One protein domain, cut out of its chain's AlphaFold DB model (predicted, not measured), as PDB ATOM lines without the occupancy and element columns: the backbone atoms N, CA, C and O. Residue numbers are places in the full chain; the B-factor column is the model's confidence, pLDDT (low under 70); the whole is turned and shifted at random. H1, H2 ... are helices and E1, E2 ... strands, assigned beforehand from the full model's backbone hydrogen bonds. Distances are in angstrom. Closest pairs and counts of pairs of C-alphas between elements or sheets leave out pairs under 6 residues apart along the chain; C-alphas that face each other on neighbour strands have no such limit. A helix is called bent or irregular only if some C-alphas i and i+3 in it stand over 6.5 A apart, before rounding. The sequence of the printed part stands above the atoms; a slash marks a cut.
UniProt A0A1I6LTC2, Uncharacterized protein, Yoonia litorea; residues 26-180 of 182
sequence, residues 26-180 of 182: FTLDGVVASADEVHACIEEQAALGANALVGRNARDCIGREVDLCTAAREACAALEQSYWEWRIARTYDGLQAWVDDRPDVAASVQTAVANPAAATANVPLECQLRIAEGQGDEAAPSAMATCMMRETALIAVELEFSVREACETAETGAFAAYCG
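This is residues 26 to 180 of the 182 residues of an uncharacterized protein of Yoonia litorea (UniProt A0A1I6LTC2). Two long helices, H5 and H9, run side by side the same way and make an elongated core, with the short helices H1 to H4 on one side and H6, H7 and H8 folding back along the other. A small strand hairpin, E1 and E2, packs on residues 75 to 83 of H5, and H10 packs on residues 94 to 100 of H5. The printed part has 155 residues with two named strands, then ten named helices; the sheet E1 - E2 is antiparallel, and the class is mostly helix. The whole is compact, with a radius of gyration of the C-alphas of 17.0 A, and spans 51 by 33 by 31 A.

E1, residues 26 to 28, and E2, residues 31 to 34, form an antiparallel hairpin; N 26 and O 33, 2.8 A apart, are within hydrogen-bond range. H1, residues 36 to 46, touches H2, residues 50 to 53, with the C-alphas of Gln 45 and Ala 52 closest at 5.5 A. H1 also touches H3, residues 56 to 60, closest at C-alphas 45 and 58, 6.1 A, and H4, residues 64 to 68, closest at C-alphas 38 and 64, 5.5 A. H5, residues 70 to 100, is the hub, touching five helices; its residues 72 to 80 alone touch H4, closest at C-alphas 76 and 66, 5.1 A. H6, residues 107 to 113, forms a helical hairpin with H5, opposite ways at a shallow tilt of 32 degrees, only just short of steep; their closest C-alphas are 96 and 113, 6.0 A. H7, residues 116 to 120, touches H5, closest at C-alphas 116 and 89, 5.5 A. H8, residues 123 to 135, is apart from H5. H9, residues 141 to 168, touches H5 the same way at a shallow tilt of 29 degrees, closest at C-alphas 149 and 81, 4.5 A. H10, residues 173 to 178, touches H5, closest at C-alphas 175 and 97, 4.7 A. Every O i to N i+4 pair is within hydrogen-bond range in H1, H3, H4, H6, H9 and H10, against 25 of 27 in H5, 7 of 9 in H8 and 0 of 1 in H7, where 2 of 2 O i to N i+3 pairs are; H2 is too short for an O i to N i+4 pair.

E1 begins at C-alpha 26, (-45.159, -10.459, -21.864). H5 is 44.2 A long, with a kink of 38 degrees near residue 77, H9 41.0 A, H8 16.2 A and H1 14.9 A. H5 and H8 are irregular: C-alphas 71 and 74 are 9.0 A apart, and C-alphas 132 and 135 are 7.2 A apart. H10 ends at C-alpha 178, (-67.370, -7.748, -8.622).

The C-alphas of Glu 138 and Thr 172 are farthest apart, 53.3 A. The printed part has no cut and no long link. Residues 134 to 140 have pLDDT under 70; the mean of the printed part is 89.7.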
ATOM      1  N   PHE A  26     -46.425 -11.149 -21.716       79.88
ATOM      2  CA  PHE A  26     -45.159 -10.459 -21.864       79.88
ATOM      3  C   PHE A  26     -44.444 -10.985 -23.107       79.88
ATOM      4  O   PHE A  26     -44.545 -12.163 -23.426       79.88
ATOM      5  N   THR A  27     -43.717 -10.134 -23.830       80.94
ATOM      6  CA  THR A  27     -42.893 -10.592 -24.958       80.94
ATOM      7  C   THR A  27     -41.432 -10.636 -24.534       80.94
ATOM      8  O   THR A  27     -40.829  -9.589 -24.317       80.94
ATOM      9  N   LEU A  28     -40.859 -11.836 -24.450       72.69
ATOM     10  CA  LEU A  28     -39.443 -12.068 -24.168       72.69
ATOM     11  C   LEU A  28     -38.768 -12.600 -25.434       72.69
ATOM     12  O   LEU A  28     -39.140 -13.656 -25.935       72.69
ATOM     13  N   ASP A  29     -37.815 -11.849 -25.988       77.31
ATOM     14  CA  ASP A  29     -37.061 -12.231 -27.195       77.31
ATOM     15  C   ASP A  29     -37.939 -12.665 -28.391       77.31
ATOM     16  O   ASP A  29     -37.596 -13.554 -29.169       77.31
ATOM     17  N   GLY A  30     -39.101 -12.021 -28.551       79.62
ATOM     18  CA  GLY A  30     -40.064 -12.318 -29.619       79.62
ATOM     19  C   GLY A  30     -41.010 -13.488 -29.330       79.62
ATOM     20  O   GLY A  30     -41.857 -13.799 -30.166       79.62
ATOM     21  N   VAL A  31     -40.909 -14.105 -28.151       82.62
ATOM     22  CA  VAL A  31     -41.838 -15.125 -27.654       82.62
ATOM     23  C   VAL A  31     -42.838 -14.470 -26.709       82.62
ATOM     24  O   VAL A  31     -42.452 -13.784 -25.767       82.62
ATOM     25  N   VAL A  32     -44.131 -14.684 -26.955       86.44
ATOM     26  CA  VAL A  32     -45.188 -14.295 -26.014       86.44
ATOM     27  C   VAL A  32     -45.230 -15.330 -24.890       86.44
ATOM     28  O   VAL A  32     -45.385 -16.518 -25.157       86.44
ATOM     29  N   ALA A  33     -45.080 -14.867 -23.658       87.69
ATOM     30  CA  ALA A  33     -45.086 -15.654 -22.436       87.69
ATOM     31  C   ALA A  33     -46.121 -15.096 -21.454       87.69
ATOM     32  O   ALA A  33     -46.435 -13.905 -21.467       87.69
ATOM     33  N   SER A  34     -46.628 -15.950 -20.581       90.19
ATOM     34  CA  SER A  34     -47.508 -15.600 -19.470       90.19
ATOM     35  C   SER A  34     -47.103 -16.407 -18.243       90.19
ATOM     36  O   SER A  34     -46.405 -17.413 -18.355       90.19
ATOM     37  N   ALA A  35     -47.515 -15.941 -17.068       93.12
ATOM     38  CA  ALA A  35     -47.225 -16.596 -15.797       93.12
ATOM     39  C   ALA A  35     -48.265 -17.704 -15.501       93.12
ATOM     40  O   ALA A  35     -48.981 -17.655 -14.497       93.12
ATOM     41  N   ASP A  36     -48.434 -18.642 -16.438       92.75
ATOM     42  CA  ASP A  36     -49.507 -19.647 -16.410       92.75
ATOM     43  C   ASP A  36     -49.379 -20.616 -15.224       92.75
ATOM     44  O   ASP A  36     -50.385 -21.021 -14.637       92.75
ATOM     45  N   GLU A  37     -48.155 -20.983 -14.842       94.19
ATOM     46  CA  GLU A  37     -47.886 -22.004 -13.826       94.19
ATOM     47  C   GLU A  37     -48.139 -21.475 -12.416       94.19
ATOM     48  O   GLU A  37     -48.722 -22.176 -11.574       94.19
ATOM     49  N   VAL A  38     -47.734 -20.228 -12.151       95.94
ATOM     50  CA  VAL A  38     -48.106 -19.536 -10.908       95.94
ATOM     51  C   VAL A  38     -49.599 -19.211 -10.891       95.94
ATOM     52  O   VAL A  38     -50.245 -19.408  -9.860       95.94
ATOM     53  N   HIS A  39     -50.181 -18.810 -12.029       95.44
ATOM     54  CA  HIS A  39     -51.609 -18.525 -12.121       95.44
ATOM     55  C   HIS A  39     -52.458 -19.743 -11.767       95.44
ATOM     56  O   HIS A  39     -53.274 -19.657 -10.850       95.44
ATOM     57  N   ALA A  40     -52.213 -20.887 -12.408       94.44
ATOM     58  CA  ALA A  40     -52.935 -22.122 -12.121       94.44
ATOM     59  C   ALA A  40     -52.817 -22.526 -10.641       94.44
ATOM     60  O   ALA A  40     -53.818 -22.869 -10.014       94.44
ATOM     61  N   CYS A  41     -51.618 -22.418 -10.058       96.31
ATOM     62  CA  CYS A  41     -51.384 -22.749  -8.649       96.31
ATOM     63  C   CYS A  41     -52.223 -21.886  -7.699       96.31
ATOM     64  O   CYS A  41     -52.848 -22.403  -6.771       96.31
ATOM     65  N   ILE A  42     -52.249 -20.569  -7.922       95.62
ATOM     66  CA  ILE A  42     -52.984 -19.658  -7.045       95.62
ATOM     67  C   ILE A  42     -54.488 -19.768  -7.263       95.62
ATOM     68  O   ILE A  42     -55.217 -19.711  -6.279       95.62
ATOM     69  N   GLU A  43     -54.970 -19.984  -8.488       92.88
ATOM     70  CA  GLU A  43     -56.402 -20.214  -8.719       92.88
ATOM     71  C   GLU A  43     -56.900 -21.483  -8.018       92.88
ATOM     72  O   GLU A  43     -57.990 -21.478  -7.441       92.88
ATOM     73  N   GLU A  44     -56.085 -22.542  -7.958       93.88
ATOM     74  CA  GLU A  44     -56.394 -23.716  -7.134       93.88
ATOM     75  C   GLU A  44     -56.527 -23.352  -5.650       93.88
ATOM     76  O   GLU A  44     -57.446 -23.836  -4.992       93.88
ATOM     77  N   GLN A  45     -55.661 -22.484  -5.112       94.44
ATOM     78  CA  GLN A  45     -55.783 -22.038  -3.719       94.44
ATOM     79  C   GLN A  45     -56.989 -21.116  -3.520       94.44
ATOM     80  O   GLN A  45     -57.740 -21.288  -2.564       94.44
ATOM     81  N   ALA A  46     -57.219 -20.174  -4.431       90.56
ATOM     82  CA  ALA A  46     -58.341 -19.244  -4.386       90.56
ATOM     83  C   ALA A  46     -59.691 -19.978  -4.390       90.56
ATOM     84  O   ALA A  46     -60.618 -19.582  -3.676       90.56
ATOM     85  N   ALA A  47     -59.790 -21.083  -5.136       90.00
ATOM     86  CA  ALA A  47     -60.971 -21.941  -5.183       90.00
ATOM     87  C   ALA A  47     -61.281 -22.644  -3.845       90.00
ATOM     88  O   ALA A  47     -62.421 -23.049  -3.618       90.00
ATOM     89  N   LEU A  48     -60.301 -22.771  -2.943       90.25
ATOM     90  CA  LEU A  48     -60.490 -23.329  -1.597       90.25
ATOM     91  C   LEU A  48     -61.019 -22.294  -0.585       90.25
ATOM     92  O   LEU A  48     -61.344 -22.661   0.546       90.25
ATOM     93  N   GLY A  49     -61.132 -21.023  -0.981       86.62
ATOM     94  CA  GLY A  49     -61.638 -19.919  -0.163       86.62
ATOM     95  C   GLY A  49     -60.547 -18.959   0.318       86.62
ATOM     96  O   GLY A  49     -59.355 -19.225   0.184       86.62
ATOM     97  N   ALA A  50     -60.959 -17.829   0.909       88.06
ATOM     98  CA  ALA A  50     -60.058 -16.728   1.271       88.06
ATOM     99  C   ALA A  50     -58.864 -17.197   2.124       88.06
ATOM    100  O   ALA A  50     -57.712 -16.944   1.781       88.06
ATOM    101  N   ASN A  51     -59.125 -17.969   3.182       89.50
ATOM    102  CA  ASN A  51     -58.095 -18.453   4.110       89.50
ATOM    103  C   ASN A  51     -56.980 -19.286   3.451       89.50
ATOM    104  O   ASN A  51     -55.878 -19.370   3.995       89.50
ATOM    105  N   ALA A  52     -57.234 -19.909   2.297       91.62
ATOM    106  CA  ALA A  52     -56.216 -20.685   1.597       91.62
ATOM    107  C   ALA A  52     -55.129 -19.792   0.965       91.62
ATOM    108  O   ALA A  52     -53.977 -20.220   0.892       91.62
ATOM    109  N   LEU A  53     -55.453 -18.542   0.606       91.25
ATOM    110  CA  LEU A  53     -54.521 -17.590  -0.019       91.25
ATOM    111  C   LEU A  53     -53.415 -17.097   0.921       91.25
ATOM    112  O   LEU A  53     -52.318 -16.780   0.471       91.25
ATOM    113  N   VAL A  54     -53.663 -17.076   2.230       89.62
ATOM    114  CA  VAL A  54     -52.649 -16.708   3.242       89.62
ATOM    115  C   VAL A  54     -51.949 -17.928   3.853       89.62
ATOM    116  O   VAL A  54     -51.050 -17.795   4.692       89.62
ATOM    117  N   GLY A  55     -52.341 -19.130   3.426       90.88
ATOM    118  CA  GLY A  55     -51.784 -20.397   3.878       90.88
ATOM    119  C   GLY A  55     -50.405 -20.710   3.294       90.88
ATOM    120  O   GLY A  55     -49.899 -20.044   2.392       90.88
ATOM    121  N   ARG A  56     -49.785 -21.782   3.802       93.06
ATOM    122  CA  ARG A  56     -48.488 -22.268   3.301       93.06
ATOM    123  C   ARG A  56     -48.547 -22.629   1.815       93.06
ATOM    124  O   ARG A  56     -47.658 -22.234   1.080       93.06
ATOM    125  N   ASN A  57     -49.609 -23.303   1.382       93.56
ATOM    126  CA  ASN A  57     -49.736 -23.777   0.003       93.56
ATOM    127  C   ASN A  57     -49.745 -22.627  -1.018       93.56
ATOM    128  O   ASN A  57     -49.105 -22.735  -2.053       93.56
ATOM    129  N   ALA A  58     -50.407 -21.504  -0.714       94.38
ATOM    130  CA  ALA A  58     -50.367 -20.321  -1.574       94.38
ATOM    131  C   ALA A  58     -48.975 -19.680  -1.613       94.38
ATOM    132  O   ALA A  58     -48.524 -19.244  -2.668       94.38
ATOM    133  N   ARG A  59     -48.248 -19.684  -0.489       94.94
ATOM    134  CA  ARG A  59     -46.849 -19.228  -0.459       94.94
ATOM    135  C   ARG A  59     -45.927 -20.133  -1.276       94.94
ATOM    136  O   ARG A  59     -44.988 -19.622  -1.873       94.94
ATOM    137  N   ASP A  60     -46.205 -21.433  -1.330       95.69
ATOM    138  CA  ASP A  60     -45.436 -22.394  -2.131       95.69
ATOM    139  C   ASP A  60     -45.638 -22.191  -3.648       95.69
ATOM    140  O   ASP A  60     -44.812 -22.636  -4.442       95.69
ATOM    141  N   CYS A  61     -46.694 -21.482  -4.066       97.06
ATOM    142  CA  CYS A  61     -46.873 -21.061  -5.457       97.06
ATOM    143  C   CYS A  61     -45.966 -19.879  -5.851       97.06
ATOM    144  O   CYS A  61     -45.734 -19.667  -7.039       97.06
ATOM    145  N   ILE A  62     -45.469 -19.092  -4.888       96.69
ATOM    146  CA  ILE A  62     -44.674 -17.887  -5.159       96.69
ATOM    147  C   ILE A  62     -43.263 -18.282  -5.610       96.69
ATOM    148  O   ILE A  62     -42.514 -18.942  -4.888       96.69
ATOM    149  N   GLY A  63     -42.856 -17.793  -6.774       94.50
ATOM    150  CA  GLY A  63     -41.594 -18.104  -7.436       94.50
ATOM    151  C   GLY A  63     -41.661 -19.318  -8.353       94.50
ATOM    152  O   GLY A  63     -40.616 -19.754  -8.840       94.50
ATOM    153  N   ARG A  64     -42.851 -19.877  -8.597       94.81
ATOM    154  CA  ARG A  64     -43.002 -21.096  -9.396       94.81
ATOM    155  C   ARG A  64     -42.496 -20.920 -10.826       94.81
ATOM    156  O   ARG A  64     -41.842 -21.826 -11.340       94.81
ATOM    157  N   GLU A  65     -42.700 -19.752 -11.434       91.38
ATOM    158  CA  GLU A  65     -42.152 -19.462 -12.767       91.38
ATOM    159  C   GLU A  65     -40.625 -19.404 -12.732       91.38
ATOM    160  O   GLU A  65     -39.937 -19.951 -13.596       91.38
ATOM    161  N   VAL A  66     -40.067 -18.780 -11.692       90.25
ATOM    162  CA  VAL A  66     -38.616 -18.650 -11.504       90.25
ATOM    163  C   VAL A  66     -37.942 -20.015 -11.354       90.25
ATOM    164  O   VAL A  66     -36.839 -20.228 -11.867       90.25
ATOM    165  N   ASP A  67     -38.593 -20.945 -10.658       90.12
ATOM    166  CA  ASP A  67     -38.060 -22.283 -10.417       90.12
ATOM    167  C   ASP A  67     -38.122 -23.181 -11.656       90.12
ATOM    168  O   ASP A  67     -37.199 -23.965 -11.887       90.12
ATOM    169  N   LEU A  68     -39.142 -23.019 -12.504       87.31
ATOM    170  CA  LEU A  68     -39.220 -23.697 -13.802       87.31
ATOM    171  C   LEU A  68     -38.225 -23.111 -14.817       87.31
ATOM    172  O   LEU A  68     -37.654 -23.825 -15.644       87.31
ATOM    173  N   CYS A  69     -37.949 -21.816 -14.709       84.00
ATOM    174  CA  CYS A  69     -37.143 -21.048 -15.646       84.00
ATOM    175  C   CYS A  69     -35.690 -20.855 -15.175       84.00
ATOM    176  O   CYS A  69     -35.166 -19.747 -15.035       84.00
ATOM    177  N   THR A  70     -34.989 -21.967 -14.950       77.75
ATOM    178  CA  THR A  70     -33.623 -21.954 -14.389       77.75
ATOM    179  C   THR A  70     -32.587 -21.212 -15.243       77.75
ATOM    180  O   THR A  70     -31.659 -20.623 -14.689       77.75
ATOM    181  N   ALA A  71     -32.744 -21.194 -16.571       82.81
ATOM    182  CA  ALA A  71     -31.808 -20.549 -17.498       82.81
ATOM    183  C   ALA A  71     -32.017 -19.028 -17.654       82.81
ATOM    184  O   ALA A  71     -31.126 -18.350 -18.158       82.81
ATOM    185  N   ALA A  72     -33.164 -18.487 -17.222       86.50
ATOM    186  CA  ALA A  72     -33.524 -17.074 -17.374       86.50
ATOM    187  C   ALA A  72     -34.270 -16.537 -16.136       86.50
ATOM    188  O   ALA A  72     -35.280 -15.843 -16.245       86.50
ATOM    189  N   ARG A  73     -33.756 -16.854 -14.939       88.31
ATOM    190  CA  ARG A  73     -34.415 -16.568 -13.649       88.31
ATOM    191  C   ARG A  73     -34.850 -15.114 -13.476       88.31
ATOM    192  O   ARG A  73     -35.924 -14.878 -12.946       88.31
ATOM    193  N   GLU A  74     -34.037 -14.148 -13.902       89.00
ATOM    194  CA  GLU A  74     -34.383 -12.721 -13.799       89.00
ATOM    195  C   GLU A  74     -35.585 -12.355 -14.678       89.00
ATOM    196  O   GLU A  74     -36.520 -11.717 -14.200       89.00
ATOM    197  N   ALA A  75     -35.605 -12.820 -15.930       88.81
ATOM    198  CA  ALA A  75     -36.719 -12.579 -16.843       88.81
ATOM    199  C   ALA A  75     -38.010 -13.233 -16.333       88.81
ATOM    200  O   ALA A  75     -39.079 -12.634 -16.391       88.81
ATOM    201  N   CYS A  76     -37.905 -14.438 -15.775       90.50
ATOM    202  CA  CYS A  76     -39.046 -15.149 -15.211       90.50
ATOM    203  C   CYS A  76     -39.510 -14.569 -13.865       90.50
ATOM    204  O   CYS A  76     -40.705 -14.572 -13.587       90.50
ATOM    205  N   ALA A  77     -38.612 -13.970 -13.075       92.81
ATOM    206  CA  ALA A  77     -39.001 -13.186 -11.905       92.81
ATOM    207  C   ALA A  77     -39.761 -11.915 -12.310       92.81
ATOM    208  O   ALA A  77     -40.767 -11.595 -11.686       92.81
ATOM    209  N   ALA A  78     -39.334 -11.229 -13.374       91.56
ATOM    210  CA  ALA A  78     -40.053 -10.075 -13.914       91.56
ATOM    211  C   ALA A  78     -41.421 -10.464 -14.507       91.56
ATOM    212  O   ALA A  78     -42.410  -9.764 -14.289       91.56
ATOM    213  N   LEU A  79     -41.498 -11.600 -15.211       92.88
ATOM    214  CA  LEU A  79     -42.753 -12.162 -15.716       92.88
ATOM    215  C   LEU A  79     -43.731 -12.423 -14.568       92.88
ATOM    216  O   LEU A  79     -44.856 -11.925 -14.584       92.88
ATOM    217  N   GLU A  80     -43.290 -13.157 -13.549       95.31
ATOM    218  CA  GLU A  80     -44.116 -13.467 -12.388       95.31
ATOM    219  C   GLU A  80     -44.479 -12.205 -11.587       95.31
ATOM    220  O   GLU A  80     -45.624 -12.053 -11.168       95.31
ATOM    221  N   GLN A  81     -43.566 -11.241 -11.442       95.12
ATOM    222  CA  GLN A  81     -43.876  -9.944 -10.834       95.12
ATOM    223  C   GLN A  81     -45.009  -9.225 -11.581       95.12
ATOM    224  O   GLN A  81     -45.940  -8.744 -10.939       95.12
ATOM    225  N   SER A  82     -44.978  -9.190 -12.918       93.50
ATOM    226  CA  SER A  82     -46.033  -8.539 -13.713       93.50
ATOM    227  C   SER A  82     -47.412  -9.179 -13.507       93.50
ATOM    228  O   SER A  82     -48.437  -8.495 -13.509       93.50
ATOM    229  N   TYR A  83     -47.438 -10.490 -13.266       95.56
ATOM    230  CA  TYR A  83     -48.645 -11.208 -12.893       95.56
ATOM    231  C   TYR A  83     -49.171 -10.766 -11.522       95.56
ATOM    232  O   TYR A  83     -50.362 -10.486 -11.380       95.56
ATOM    233  N   TRP A  84     -48.295 -10.640 -10.526       96.81
ATOM    234  CA  TRP A  84     -48.693 -10.177  -9.199       96.81
ATOM    235  C   TRP A  84     -49.173  -8.721  -9.207       96.81
ATOM    236  O   TRP A  84     -50.181  -8.408  -8.578       96.81
ATOM    237  N   GLU A  85     -48.527  -7.845  -9.978       95.56
ATOM    238  CA  GLU A  85     -48.965  -6.456 -10.179       95.56
ATOM    239  C   GLU A  85     -50.351  -6.377 -10.835       95.56
ATOM    240  O   GLU A  85     -51.206  -5.604 -10.395       95.56
ATOM    241  N   TRP A  86     -50.615  -7.217 -11.842       95.12
ATOM    242  CA  TRP A  86     -51.950  -7.356 -12.426       95.12
ATOM    243  C   TRP A  86     -52.980  -7.806 -11.385       95.12
ATOM    244  O   TRP A  86     -54.059  -7.218 -11.295       95.12
ATOM    245  N   ARG A  87     -52.641  -8.792 -10.552       94.94
ATOM    246  CA  ARG A  87     -53.528  -9.318  -9.506       94.94
ATOM    247  C   ARG A  87     -53.868  -8.253  -8.453       94.94
ATOM    248  O   ARG A  87     -55.027  -8.130  -8.051       94.94
ATOM    249  N   ILE A  88     -52.895  -7.415  -8.081       96.44
ATOM    250  CA  ILE A  88     -53.109  -6.228  -7.235       96.44
ATOM    251  C   ILE A  88     -54.071  -5.255  -7.916       96.44
ATOM    252  O   ILE A  88     -55.060  -4.858  -7.303       96.44
ATOM    253  N   ALA A  89     -53.823  -4.890  -9.177       94.81
ATOM    254  CA  ALA A  89     -54.684  -3.956  -9.902       94.81
ATOM    255  C   ALA A  89     -56.140  -4.447  -9.962       94.81
ATOM    256  O   ALA A  89     -57.057  -3.682  -9.675       94.81
ATOM    257  N   ARG A  90     -56.355  -5.741 -10.226       94.06
ATOM    258  CA  ARG A  90     -57.693  -6.354 -10.228       94.06
ATOM    259  C   ARG A  90     -58.353  -6.370  -8.859       94.06
ATOM    260  O   ARG A  90     -59.539  -6.086  -8.747       94.06
ATOM    261  N   THR A  91     -57.581  -6.621  -7.811       94.56
ATOM    262  CA  THR A  91     -58.086  -6.535  -6.436       94.56
ATOM    263  C   THR A  91     -58.517  -5.103  -6.090       94.56
ATOM    264  O   THR A  91     -59.525  -4.897  -5.410       94.56
ATOM    265  N   TYR A  92     -57.800  -4.102  -6.606       95.31
ATOM    266  CA  TYR A  92     -58.148  -2.689  -6.460       95.31
ATOM    267  C   TYR A  92     -59.414  -2.291  -7.235       95.31
ATOM    268  O   TYR A  92     -60.156  -1.450  -6.730       95.31
ATOM    269  N   ASP A  93     -59.723  -2.920  -8.377       93.00
ATOM    270  CA  ASP A  93     -61.023  -2.747  -9.054       93.00
ATOM    271  C   ASP A  93     -62.178  -3.107  -8.089       93.00
ATOM    272  O   ASP A  93     -63.169  -2.381  -7.978       93.00
ATOM    273  N   GLY A  94     -62.014  -4.177  -7.301       91.94
ATOM    274  CA  GLY A  94     -62.963  -4.565  -6.254       91.94
ATOM    275  C   GLY A  94     -63.055  -3.569  -5.097       91.94
ATOM    276  O   GLY A  94     -64.150  -3.263  -4.626       91.94
ATOM    277  N   LEU A  95     -61.924  -3.021  -4.646       94.25
ATOM    278  CA  LEU A  95     -61.909  -1.981  -3.610       94.25
ATOM    279  C   LEU A  95     -62.592  -0.689  -4.078       94.25
ATOM    280  O   LEU A  95     -63.275  -0.041  -3.288       94.25
ATOM    281  N   GLN A  96     -62.441  -0.321  -5.350       94.50
ATOM    282  CA  GLN A  96     -63.152   0.818  -5.931       94.50
ATOM    283  C   GLN A  96     -64.657   0.557  -5.976       94.50
ATOM    284  O   GLN A  96     -65.419   1.384  -5.489       94.50
ATOM    285  N   ALA A  97     -65.083  -0.630  -6.413       93.06
ATOM    286  CA  ALA A  97     -66.492  -1.018  -6.371       93.06
ATOM    287  C   ALA A  97     -67.070  -0.989  -4.938       93.06
ATOM    288  O   ALA A  97     -68.194  -0.544  -4.716       93.06
ATOM    289  N   TRP A  98     -66.280  -1.401  -3.938       92.88
ATOM    290  CA  TRP A  98     -66.636  -1.304  -2.516       92.88
ATOM    291  C   TRP A  98     -66.804   0.145  -2.038       92.88
ATOM    292  O   TRP A  98     -67.664   0.420  -1.194       92.88
ATOM    293  N   VAL A  99     -65.979   1.062  -2.550       94.25
ATOM    294  CA  VAL A  99     -66.089   2.499  -2.277       94.25
ATOM    295  C   VAL A  99     -67.316   3.096  -2.962       94.25
ATOM    296  O   VAL A  99     -68.038   3.853  -2.319       94.25
ATOM    297  N   ASP A 100     -67.581   2.735  -4.216       91.50
ATOM    298  CA  ASP A 100     -68.709   3.252  -5.000       91.50
ATOM    299  C   ASP A 100     -70.066   2.924  -4.362       91.50
ATOM    300  O   ASP A 100     -70.994   3.734  -4.404       91.50
ATOM    301  N   ASP A 101     -70.167   1.775  -3.692       92.81
ATOM    302  CA  ASP A 101     -71.369   1.367  -2.960       92.81
ATOM    303  C   ASP A 101     -71.578   2.128  -1.635       92.81
ATOM    304  O   ASP A 101     -72.621   1.970  -0.990       92.81
ATOM    305  N   ARG A 102     -70.615   2.950  -1.188       90.94
ATOM    306  CA  ARG A 102     -70.655   3.615   0.124       90.94
ATOM    307  C   ARG A 102     -70.534   5.139   0.030       90.94
ATOM    308  O   ARG A 102     -69.444   5.675  -0.175       90.94
ATOM    309  N   PRO A 103     -71.623   5.879   0.300       86.81
ATOM    310  CA  PRO A 103     -71.620   7.338   0.203       86.81
ATOM    311  C   PRO A 103     -70.853   8.044   1.336       86.81
ATOM    312  O   PRO A 103     -70.598   9.242   1.245       86.81
ATOM    313  N   ASP A 104     -70.511   7.337   2.414       92.94
ATOM    314  CA  ASP A 104     -69.881   7.864   3.629       92.94
ATOM    315  C   ASP A 104     -68.373   7.568   3.733       92.94
ATOM    316  O   ASP A 104     -67.735   7.925   4.727       92.94
ATOM    317  N   VAL A 105     -67.776   6.951   2.709       92.38
ATOM    318  CA  VAL A 105     -66.335   6.677   2.684       92.38
ATOM    319  C   VAL A 105     -65.543   7.984   2.682       92.38
ATOM    320  O   VAL A 105     -65.768   8.882   1.871       92.38
ATOM    321  N   ALA A 106     -64.558   8.074   3.577       93.62
ATOM    322  CA  ALA A 106     -63.668   9.225   3.651       93.62
ATOM    323  C   ALA A 106     -62.912   9.435   2.325       93.62
ATOM    324  O   ALA A 106     -62.357   8.494   1.762       93.62
ATOM    325  N   ALA A 107     -62.799  10.687   1.871       91.69
ATOM    326  CA  ALA A 107     -62.109  11.034   0.621       91.69
ATOM    327  C   ALA A 107     -60.654  10.522   0.552       91.69
ATOM    328  O   ALA A 107     -60.146  10.213  -0.526       91.69
ATOM    329  N   SER A 108     -59.982  10.387   1.702       92.06
ATOM    330  CA  SER A 108     -58.646   9.787   1.791       92.06
ATOM    331  C   SER A 108     -58.635   8.311   1.391       92.06
ATOM    332  O   SER A 108     -57.715   7.882   0.703       92.06
ATOM    333  N   VAL A 109     -59.664   7.548   1.770       92.50
ATOM    334  CA  VAL A 109     -59.826   6.144   1.376       92.50
ATOM    335  C   VAL A 109     -60.118   6.052  -0.118       92.50
ATOM    336  O   VAL A 109     -59.458   5.278  -0.801       92.50
ATOM    337  N   GLN A 110     -61.012   6.899  -0.643       92.25
ATOM    338  CA  GLN A 110     -61.295   6.965  -2.086       92.25
ATOM    339  C   GLN A 110     -60.017   7.220  -2.899       92.25
ATOM    340  O   GLN A 110     -59.739   6.541  -3.883       92.25
ATOM    341  N   THR A 111     -59.191   8.163  -2.439       91.50
ATOM    342  CA  THR A 111     -57.910   8.484  -3.081       91.50
ATOM    343  C   THR A 111     -56.923   7.317  -2.996       91.50
ATOM    344  O   THR A 111     -56.208   7.051  -3.958       91.50
ATOM    345  N   ALA A 112     -56.880   6.611  -1.862       90.06
ATOM    346  CA  ALA A 112     -55.980   5.478  -1.671       90.06
ATOM    347  C   ALA A 112     -56.325   4.299  -2.597       90.06
ATOM    348  O   ALA A 112     -55.426   3.742  -3.225       90.06
ATOM    349  N   VAL A 113     -57.609   3.949  -2.738       93.06
ATOM    350  CA  VAL A 113     -58.046   2.833  -3.605       93.06
ATOM    351  C   VAL A 113     -58.008   3.169  -5.100       93.06
ATOM    352  O   VAL A 113     -58.057   2.276  -5.938       93.06
ATOM    353  N   ALA A 114     -57.886   4.444  -5.470       92.12
ATOM    354  CA  ALA A 114     -57.709   4.853  -6.863       92.12
ATOM    355  C   ALA A 114     -56.266   4.654  -7.377       92.12
ATOM    356  O   ALA A 114     -56.004   4.853  -8.562       92.12
ATOM    357  N   ASN A 115     -55.316   4.286  -6.506       92.88
ATOM    358  CA  ASN A 115     -53.900   4.160  -6.850       92.88
ATOM    359  C   ASN A 115     -53.323   2.780  -6.462       92.88
ATOM    360  O   ASN A 115     -52.668   2.669  -5.423       92.88
ATOM    361  N   PRO A 116     -53.502   1.734  -7.294       91.88
ATOM    362  CA  PRO A 116     -52.973   0.395  -7.013       91.88
ATOM    363  C   PRO A 116     -51.448   0.359  -6.860       91.88
ATOM    364  O   PRO A 116     -50.931  -0.394  -6.041       91.88
ATOM    365  N   ALA A 117     -50.717   1.224  -7.570       91.44
ATOM    366  CA  ALA A 117     -49.257   1.296  -7.474       91.44
ATOM    367  C   ALA A 117     -48.758   1.738  -6.084       91.44
ATOM    368  O   ALA A 117     -47.597   1.519  -5.743       91.44
ATOM    369  N   ALA A 118     -49.621   2.338  -5.254       90.94
ATOM    370  CA  ALA A 118     -49.268   2.669  -3.877       90.94
ATOM    371  C   ALA A 118     -48.998   1.419  -3.023       90.94
ATOM    372  O   ALA A 118     -48.207   1.504  -2.085       90.94
ATOM    373  N   ALA A 119     -49.610   0.274  -3.355       92.94
ATOM    374  CA  ALA A 119     -49.428  -0.975  -2.615       92.94
ATOM    375  C   ALA A 119     -47.968  -1.451  -2.624       92.94
ATOM    376  O   ALA A 119     -47.494  -2.000  -1.636       92.94
ATOM    377  N   THR A 120     -47.243  -1.206  -3.717       96.00
ATOM    378  CA  THR A 120     -45.889  -1.737  -3.944       96.00
ATOM    379  C   THR A 120     -44.802  -0.660  -3.927       96.00
ATOM    380  O   THR A 120     -43.632  -0.958  -4.154       96.00
ATOM    381  N   ALA A 121     -45.144   0.594  -3.611       94.56
ATOM    382  CA  ALA A 121     -44.231   1.736  -3.719       94.56
ATOM    383  C   ALA A 121     -42.941   1.599  -2.885       94.56
ATOM    384  O   ALA A 121     -41.892   2.104  -3.285       94.56
ATOM    385  N   ASN A 122     -43.005   0.903  -1.744       95.31
ATOM    386  CA  ASN A 122     -41.858   0.711  -0.851       95.31
ATOM    387  C   ASN A 122     -41.056  -0.568  -1.134       95.31
ATOM    388  O   ASN A 122     -39.924  -0.675  -0.663       95.31
ATOM    389  N   VAL A 123     -41.584  -1.496  -1.941       95.50
ATOM    390  CA  VAL A 123     -40.945  -2.791  -2.233       95.50
ATOM    391  C   VAL A 123     -39.504  -2.636  -2.744       95.50
ATOM    392  O   VAL A 123     -38.622  -3.322  -2.223       95.50
ATOM    393  N   PRO A 124     -39.191  -1.722  -3.692       94.06
ATOM    394  CA  PRO A 124     -37.815  -1.555  -4.158       94.06
ATOM    395  C   PRO A 124     -36.841  -1.168  -3.037       94.06
ATOM    396  O   PRO A 124     -35.731  -1.699  -2.970       94.06
ATOM    397  N   LEU A 125     -37.254  -0.266  -2.140       92.81
ATOM    398  CA  LEU A 125     -36.421   0.189  -1.027       92.81
ATOM    399  C   LEU A 125     -36.233  -0.923   0.013       92.81
ATOM    400  O   LEU A 125     -35.114  -1.152   0.466       92.81
ATOM    401  N   GLU A 126     -37.301  -1.637   0.366       92.06
ATOM    402  CA  GLU A 126     -37.243  -2.754   1.317       92.06
ATOM    403  C   GLU A 126     -36.315  -3.870   0.825       92.06
ATOM    404  O   GLU A 126     -35.461  -4.355   1.574       92.06
ATOM    405  N   CYS A 127     -36.408  -4.222  -0.457       92.50
ATOM    406  CA  CYS A 127     -35.523  -5.202  -1.075       92.50
ATOM    407  C   CYS A 127     -34.069  -4.730  -1.136       92.50
ATOM    408  O   CYS A 127     -33.155  -5.507  -0.849       92.50
ATOM    409  N   GLN A 128     -33.840  -3.452  -1.449       90.75
ATOM    410  CA  GLN A 128     -32.502  -2.867  -1.429       90.75
ATOM    411  C   GLN A 128     -31.864  -2.955  -0.041       90.75
ATOM    412  O   GLN A 128     -30.706  -3.359   0.065       90.75
ATOM    413  N   LEU A 129     -32.611  -2.617   1.012       89.25
ATOM    414  CA  LEU A 129     -32.130  -2.689   2.391       89.25
ATOM    415  C   LEU A 129     -31.810  -4.132   2.798       89.25
ATOM    416  O   LEU A 129     -30.713  -4.392   3.289       89.25
ATOM    417  N   ARG A 130     -32.704  -5.089   2.509       86.62
ATOM    418  CA  ARG A 130     -32.497  -6.505   2.863       86.62
ATOM    419  C   ARG A 130     -31.257  -7.106   2.192       86.62
ATOM    420  O   ARG A 130     -30.526  -7.871   2.817       86.62
ATOM    421  N   ILE A 131     -31.005  -6.755   0.931       83.88
ATOM    422  CA  ILE A 131     -29.817  -7.216   0.199       83.88
ATOM    423  C   ILE A 131     -28.548  -6.544   0.749       83.88
ATOM    424  O   ILE A 131     -27.540  -7.220   0.953       83.88
ATOM    425  N   ALA A 132     -28.599  -5.239   1.036       80.06
ATOM    426  CA  ALA A 132     -27.461  -4.483   1.565       80.06
ATOM    427  C   ALA A 132     -27.025  -4.928   2.976       80.06
ATOM    428  O   ALA A 132     -25.841  -4.847   3.298       80.06
ATOM    429  N   GLU A 133     -27.943  -5.438   3.803       80.25
ATOM    430  CA  GLU A 133     -27.670  -5.942   5.161       80.25
ATOM    431  C   GLU A 133     -26.950  -7.310   5.207       80.25
ATOM    432  O   GLU A 133     -26.782  -7.894   6.277       80.25
ATOM    433  N   GLY A 134     -26.457  -7.819   4.072       61.78
ATOM    434  CA  GLY A 134     -25.594  -9.004   4.032       61.78
ATOM    435  C   GLY A 134     -26.336 -10.336   3.911       61.78
ATOM    436  O   GLY A 134     -25.773 -11.380   4.234       61.78
ATOM    437  N   GLN A 135     -27.577 -10.327   3.411       60.12
ATOM    438  CA  GLN A 135     -28.278 -11.540   2.964       60.12
ATOM    439  C   GLN A 135     -28.001 -11.905   1.489       60.12
ATOM    440  O   GLN A 135     -28.692 -12.752   0.927       60.12
ATOM    441  N   GLY A 136     -26.983 -11.309   0.861       52.41
ATOM    442  CA  GLY A 136     -26.515 -11.683  -0.473       52.41
ATOM    443  C   GLY A 136     -25.040 -11.343  -0.681       52.41
ATOM    444  O   GLY A 136     -24.594 -10.260  -0.302       52.41
ATOM    445  N   ASP A 137     -24.295 -12.262  -1.300       51.97
ATOM    446  CA  ASP A 137     -23.092 -11.909  -2.063       51.97
ATOM    447  C   ASP A 137     -23.470 -10.804  -3.073       51.97
ATOM    448  O   ASP A 137     -24.607 -10.806  -3.547       51.97
ATOM    449  N   GLU A 138     -22.567  -9.846  -3.342       46.50
ATOM    450  CA  GLU A 138     -22.738  -8.666  -4.224       46.50
ATOM    451  C   GLU A 138     -24.018  -8.665  -5.081       46.50
ATOM    452  O   GLU A 138     -24.154  -9.499  -5.969       46.50
ATOM    453  N   ALA A 139     -24.923  -7.707  -4.824       60.12
ATOM    454  CA  ALA A 139     -26.236  -7.503  -5.450       60.12
ATOM    455  C   ALA A 139     -26.375  -8.016  -6.900       60.12
ATOM    456  O   ALA A 139     -26.341  -7.243  -7.860       60.12
ATOM    457  N   ALA A 140     -26.590  -9.321  -7.072       68.50
ATOM    458  CA  ALA A 140     -26.914  -9.877  -8.370       68.50
ATOM    459  C   ALA A 140     -28.296  -9.321  -8.765       68.50
ATOM    460  O   ALA A 140     -29.226  -9.441  -7.963       68.50
ATOM    461  N   PRO A 141     -28.483  -8.737  -9.962       78.94
ATOM    462  CA  PRO A 141     -29.791  -8.267 -10.439       78.94
ATOM    463  C   PRO A 141     -30.924  -9.291 -10.240       78.94
ATOM    464  O   PRO A 141     -32.035  -8.940  -9.849       78.94
ATOM    465  N   SER A 142     -30.601 -10.583 -10.348       82.06
ATOM    466  CA  SER A 142     -31.509 -11.692 -10.041       82.06
ATOM    467  C   SER A 142     -31.986 -11.745  -8.577       82.06
ATOM    468  O   SER A 142     -33.143 -12.094  -8.340       82.06
ATOM    469  N   ALA A 143     -31.151 -11.393  -7.593       86.38
ATOM    470  CA  ALA A 143     -31.541 -11.348  -6.181       86.38
ATOM    471  C   ALA A 143     -32.546 -10.218  -5.916       86.38
ATOM    472  O   ALA A 143     -33.547 -10.434  -5.233       86.38
ATOM    473  N   MET A 144     -32.319  -9.046  -6.521       89.94
ATOM    474  CA  MET A 144     -33.259  -7.926  -6.466       89.94
ATOM    475  C   MET A 144     -34.594  -8.295  -7.117       89.94
ATOM    476  O   MET A 144     -35.630  -8.185  -6.467       89.94
ATOM    477  N   ALA A 145     -34.572  -8.807  -8.352       91.69
ATOM    478  CA  ALA A 145     -35.782  -9.207  -9.070       91.69
ATOM    479  C   ALA A 145     -36.584 -10.272  -8.301       91.69
ATOM    480  O   ALA A 145     -37.802 -10.170  -8.173       91.69
ATOM    481  N   THR A 146     -35.903 -11.260  -7.711       91.81
ATOM    482  CA  THR A 146     -36.560 -12.297  -6.898       91.81
ATOM    483  C   THR A 146     -37.174 -11.717  -5.623       91.81
ATOM    484  O   THR A 146     -38.269 -12.124  -5.240       91.81
ATOM    485  N   CYS A 147     -36.493 -10.777  -4.958       93.75
ATOM    486  CA  CYS A 147     -37.046 -10.103  -3.787       93.75
ATOM    487  C   CYS A 147     -38.292  -9.292  -4.155       93.75
ATOM    488  O   CYS A 147     -39.341  -9.489  -3.548       93.75
ATOM    489  N   MET A 148     -38.198  -8.440  -5.180       95.75
ATOM    490  CA  MET A 148     -39.305  -7.587  -5.617       95.75
ATOM    491  C   MET A 148     -40.529  -8.410  -6.014       95.75
ATOM    492  O   MET A 148     -41.636  -8.109  -5.570       95.75
ATOM    493  N   MET A 149     -40.325  -9.483  -6.783       96.19
ATOM    494  CA  MET A 149     -41.380 -10.430  -7.139       96.19
ATOM    495  C   MET A 149     -42.044 -11.019  -5.887       96.19
ATOM    496  O   MET A 149     -43.265 -10.962  -5.765       96.19
ATOM    497  N   ARG A 150     -41.257 -11.529  -4.928       96.12
ATOM    498  CA  ARG A 150     -41.791 -12.174  -3.717       96.12
ATOM    499  C   ARG A 150     -42.566 -11.219  -2.819       96.12
ATOM    500  O   ARG A 150     -43.638 -11.584  -2.351       96.12
ATOM    501  N   GLU A 151     -42.047 -10.021  -2.569       96.62
ATOM    502  CA  GLU A 151     -42.739  -9.033  -1.730       96.62
ATOM    503  C   GLU A 151     -44.038  -8.561  -2.405       96.62
ATOM    504  O   GLU A 151     -45.087  -8.498  -1.767       96.62
ATOM    505  N   THR A 152     -44.011  -8.346  -3.726       97.75
ATOM    506  CA  THR A 152     -45.214  -8.019  -4.512       97.75
ATOM    507  C   THR A 152     -46.257  -9.137  -4.441       97.75
ATOM    508  O   THR A 152     -47.442  -8.865  -4.255       97.75
ATOM    509  N   ALA A 153     -45.826 -10.398  -4.530       97.56
ATOM    510  CA  ALA A 153     -46.700 -11.559  -4.415       97.56
ATOM    511  C   ALA A 153     -47.388 -11.639  -3.046       97.56
ATOM    512  O   ALA A 153     -48.592 -11.876  -2.976       97.56
ATOM    513  N   LEU A 154     -46.639 -11.407  -1.963       96.69
ATOM    514  CA  LEU A 154     -47.181 -11.404  -0.600       96.69
ATOM    515  C   LEU A 154     -48.242 -10.313  -0.414       96.69
ATOM    516  O   LEU A 154     -49.310 -10.589   0.129       96.69
ATOM    517  N   ILE A 155     -47.979  -9.110  -0.929       96.75
ATOM    518  CA  ILE A 155     -48.950  -8.009  -0.933       96.75
ATOM    519  C   ILE A 155     -50.207  -8.405  -1.719       96.75
ATOM    520  O   ILE A 155     -51.321  -8.207  -1.238       96.75
ATOM    521  N   ALA A 156     -50.046  -9.000  -2.906       96.50
ATOM    522  CA  ALA A 156     -51.165  -9.416  -3.745       96.50
ATOM    523  C   ALA A 156     -52.082 -10.430  -3.041       96.50
ATOM    524  O   ALA A 156     -53.297 -10.237  -3.018       96.50
ATOM    525  N   VAL A 157     -51.516 -11.482  -2.435       95.56
ATOM    526  CA  VAL A 157     -52.320 -12.519  -1.765       95.56
ATOM    527  C   VAL A 157     -53.007 -12.008  -0.499       95.56
ATOM    528  O   VAL A 157     -54.135 -12.412  -0.223       95.56
ATOM    529  N   GLU A 158     -52.376 -11.106   0.260       94.88
ATOM    530  CA  GLU A 158     -52.976 -10.513   1.463       94.88
ATOM    531  C   GLU A 158     -54.116  -9.540   1.119       94.88
ATOM    532  O   GLU A 158     -55.176  -9.552   1.757       94.88
ATOM    533  N   LEU A 159     -53.935  -8.732   0.070       94.62
ATOM    534  CA  LEU A 159     -54.992  -7.868  -0.453       94.62
ATOM    535  C   LEU A 159     -56.185  -8.689  -0.945       94.62
ATOM    536  O   LEU A 159     -57.325  -8.407  -0.571       94.62
ATOM    537  N   GLU A 160     -55.939  -9.718  -1.755       93.94
ATOM    538  CA  GLU A 160     -57.010 -10.558  -2.285       93.94
ATOM    539  C   GLU A 160     -57.733 -11.320  -1.175       93.94
ATOM    540  O   GLU A 160     -58.960 -11.388  -1.194       93.94
ATOM    541  N   PHE A 161     -57.001 -11.842  -0.186       93.69
ATOM    542  CA  PHE A 161     -57.589 -12.427   1.018       93.69
ATOM    543  C   PHE A 161     -58.603 -11.469   1.655       93.69
ATOM    544  O   PHE A 161     -59.768 -11.834   1.820       93.69
ATOM    545  N   SER A 162     -58.188 -10.227   1.912       92.00
ATOM    546  CA  SER A 162     -59.025  -9.210   2.556       92.00
ATOM    547  C   SER A 162     -60.280  -8.888   1.735       92.00
ATOM    548  O   SER A 162     -61.386  -8.778   2.268       92.00
ATOM    549  N   VAL A 163     -60.135  -8.760   0.412       93.12
ATOM    550  CA  VAL A 163     -61.268  -8.485  -0.483       93.12
ATOM    551  C   VAL A 163     -62.198  -9.694  -0.598       93.12
ATOM    552  O   VAL A 163     -63.417  -9.522  -0.631       93.12
ATOM    553  N   ARG A 164     -61.670 -10.922  -0.617       91.00
ATOM    554  CA  ARG A 164     -62.486 -12.144  -0.635       91.00
ATOM    555  C   ARG A 164     -63.258 -12.345   0.664       91.00
ATOM    556  O   ARG A 164     -64.423 -12.724   0.586       91.00
ATOM    557  N   GLU A 165     -62.671 -12.044   1.822       90.69
ATOM    558  CA  GLU A 165     -63.411 -12.030   3.093       90.69
ATOM    559  C   GLU A 165     -64.564 -11.021   3.043       90.69
ATOM    560  O   GLU A 165     -65.703 -11.349   3.377       90.69
ATOM    561  N   ALA A 166     -64.313  -9.809   2.539       89.25
ATOM    562  CA  ALA A 166     -65.370  -8.815   2.372       89.25
ATOM    563  C   ALA A 166     -66.471  -9.296   1.405       89.25
ATOM    564  O   ALA A 166     -67.660  -9.075   1.666       89.25
ATOM    565  N   CYS A 167     -66.100 -10.009   0.337       89.00
ATOM    566  CA  CYS A 167     -67.046 -10.604  -0.602       89.00
ATOM    567  C   CYS A 167     -67.999 -11.610   0.045       89.00
ATOM    568  O   CYS A 167     -69.105 -11.771  -0.466       89.00
ATOM    569  N   GLU A 168     -67.646 -12.259   1.163       86.38
ATOM    570  CA  GLU A 168     -68.547 -13.203   1.842       86.38
ATOM    571  C   GLU A 168     -69.868 -12.544   2.262       86.38
ATOM    572  O   GLU A 168     -70.923 -13.185   2.218       86.38
ATOM    573  N   THR A 169     -69.821 -11.246   2.563       85.56
ATOM    574  CA  THR A 169     -70.951 -10.438   3.047       85.56
ATOM    575  C   THR A 169     -71.552  -9.505   1.992       85.56
ATOM    576  O   THR A 169     -72.496  -8.778   2.288       85.56
ATOM    577  N   ALA A 170     -71.033  -9.506   0.760       88.25
ATOM    578  CA  ALA A 170     -71.547  -8.653  -0.307       88.25
ATOM    579  C   ALA A 170     -72.903  -9.180  -0.812       88.25
ATOM    580  O   ALA A 170     -72.983 -10.306  -1.303       88.25
ATOM    581  N   GLU A 171     -73.964  -8.381  -0.676       87.62
ATOM    582  CA  GLU A 171     -75.328  -8.773  -1.074       87.62
ATOM    583  C   GLU A 171     -75.809  -8.063  -2.343       87.62
ATOM    584  O   GLU A 171     -76.486  -8.671  -3.164       87.62
ATOM    585  N   THR A 172     -75.481  -6.779  -2.508       90.56
ATOM    586  CA  THR A 172     -75.934  -5.941  -3.632       90.56
ATOM    587  C   THR A 172     -74.873  -4.898  -3.996       90.56
ATOM    588  O   THR A 172     -73.901  -4.735  -3.257       90.56
ATOM    589  N   GLY A 173     -75.066  -4.198  -5.116       91.31
ATOM    590  CA  GLY A 173     -74.196  -3.100  -5.549       91.31
ATOM    591  C   GLY A 173     -73.073  -3.524  -6.496       91.31
ATOM    592  O   GLY A 173     -73.006  -4.674  -6.943       91.31
ATOM    593  N   ALA A 174     -72.204  -2.572  -6.826       91.75
ATOM    594  CA  ALA A 174     -71.045  -2.786  -7.685       91.75
ATOM    595  C   ALA A 174     -70.075  -3.810  -7.076       91.75
ATOM    596  O   ALA A 174     -69.518  -4.641  -7.795       91.75
ATOM    597  N   PHE A 175     -69.908  -3.801  -5.752       92.62
ATOM    598  CA  PHE A 175     -69.037  -4.736  -5.054       92.62
ATOM    599  C   PHE A 175     -69.577  -6.165  -5.100       92.62
ATOM    600  O   PHE A 175     -68.815  -7.092  -5.353       92.62
ATOM    601  N   ALA A 176     -70.889  -6.364  -4.929       90.81
ATOM    602  CA  ALA A 176     -71.490  -7.688  -5.092       90.81
ATOM    603  C   ALA A 176     -71.290  -8.227  -6.516       90.81
ATOM    604  O   ALA A 176     -70.872  -9.375  -6.668       90.81
ATOM    605  N   ALA A 177     -71.473  -7.383  -7.538       89.69
ATOM    606  CA  ALA A 177     -71.222  -7.758  -8.929       89.69
ATOM    607  C   ALA A 177     -69.751  -8.149  -9.168       89.69
ATOM    608  O   ALA A 177     -69.489  -9.179  -9.788       89.69
ATOM    609  N   TYR A 178     -68.796  -7.389  -8.616       89.75
ATOM    610  CA  TYR A 178     -67.370  -7.748  -8.622       89.75
ATOM    611  C   TYR A 178     -67.112  -9.104  -7.941       89.75
ATOM    612  O   TYR A 178     -66.352  -9.931  -8.441       89.75
ATOM    613  N   CYS A 179     -67.795  -9.377  -6.828       89.12
ATOM    614  CA  CYS A 179     -67.737 -10.651  -6.114       89.12
ATOM    615  C   CYS A 179     -68.491 -11.800  -6.819       89.12
ATOM    616  O   CYS A 179     -68.666 -12.859  -6.213       89.12
ATOM    617  N   GLY A 180     -68.983 -11.604  -8.050       86.75
ATOM    618  CA  GLY A 180     -69.721 -12.620  -8.803       86.75
ATOM    619  C   GLY A 180     -71.124 -12.907  -8.255       86.75
ATOM    620  O   GLY A 180     -71.660 -13.999  -8.458       86.75
TER     621      GLY A 180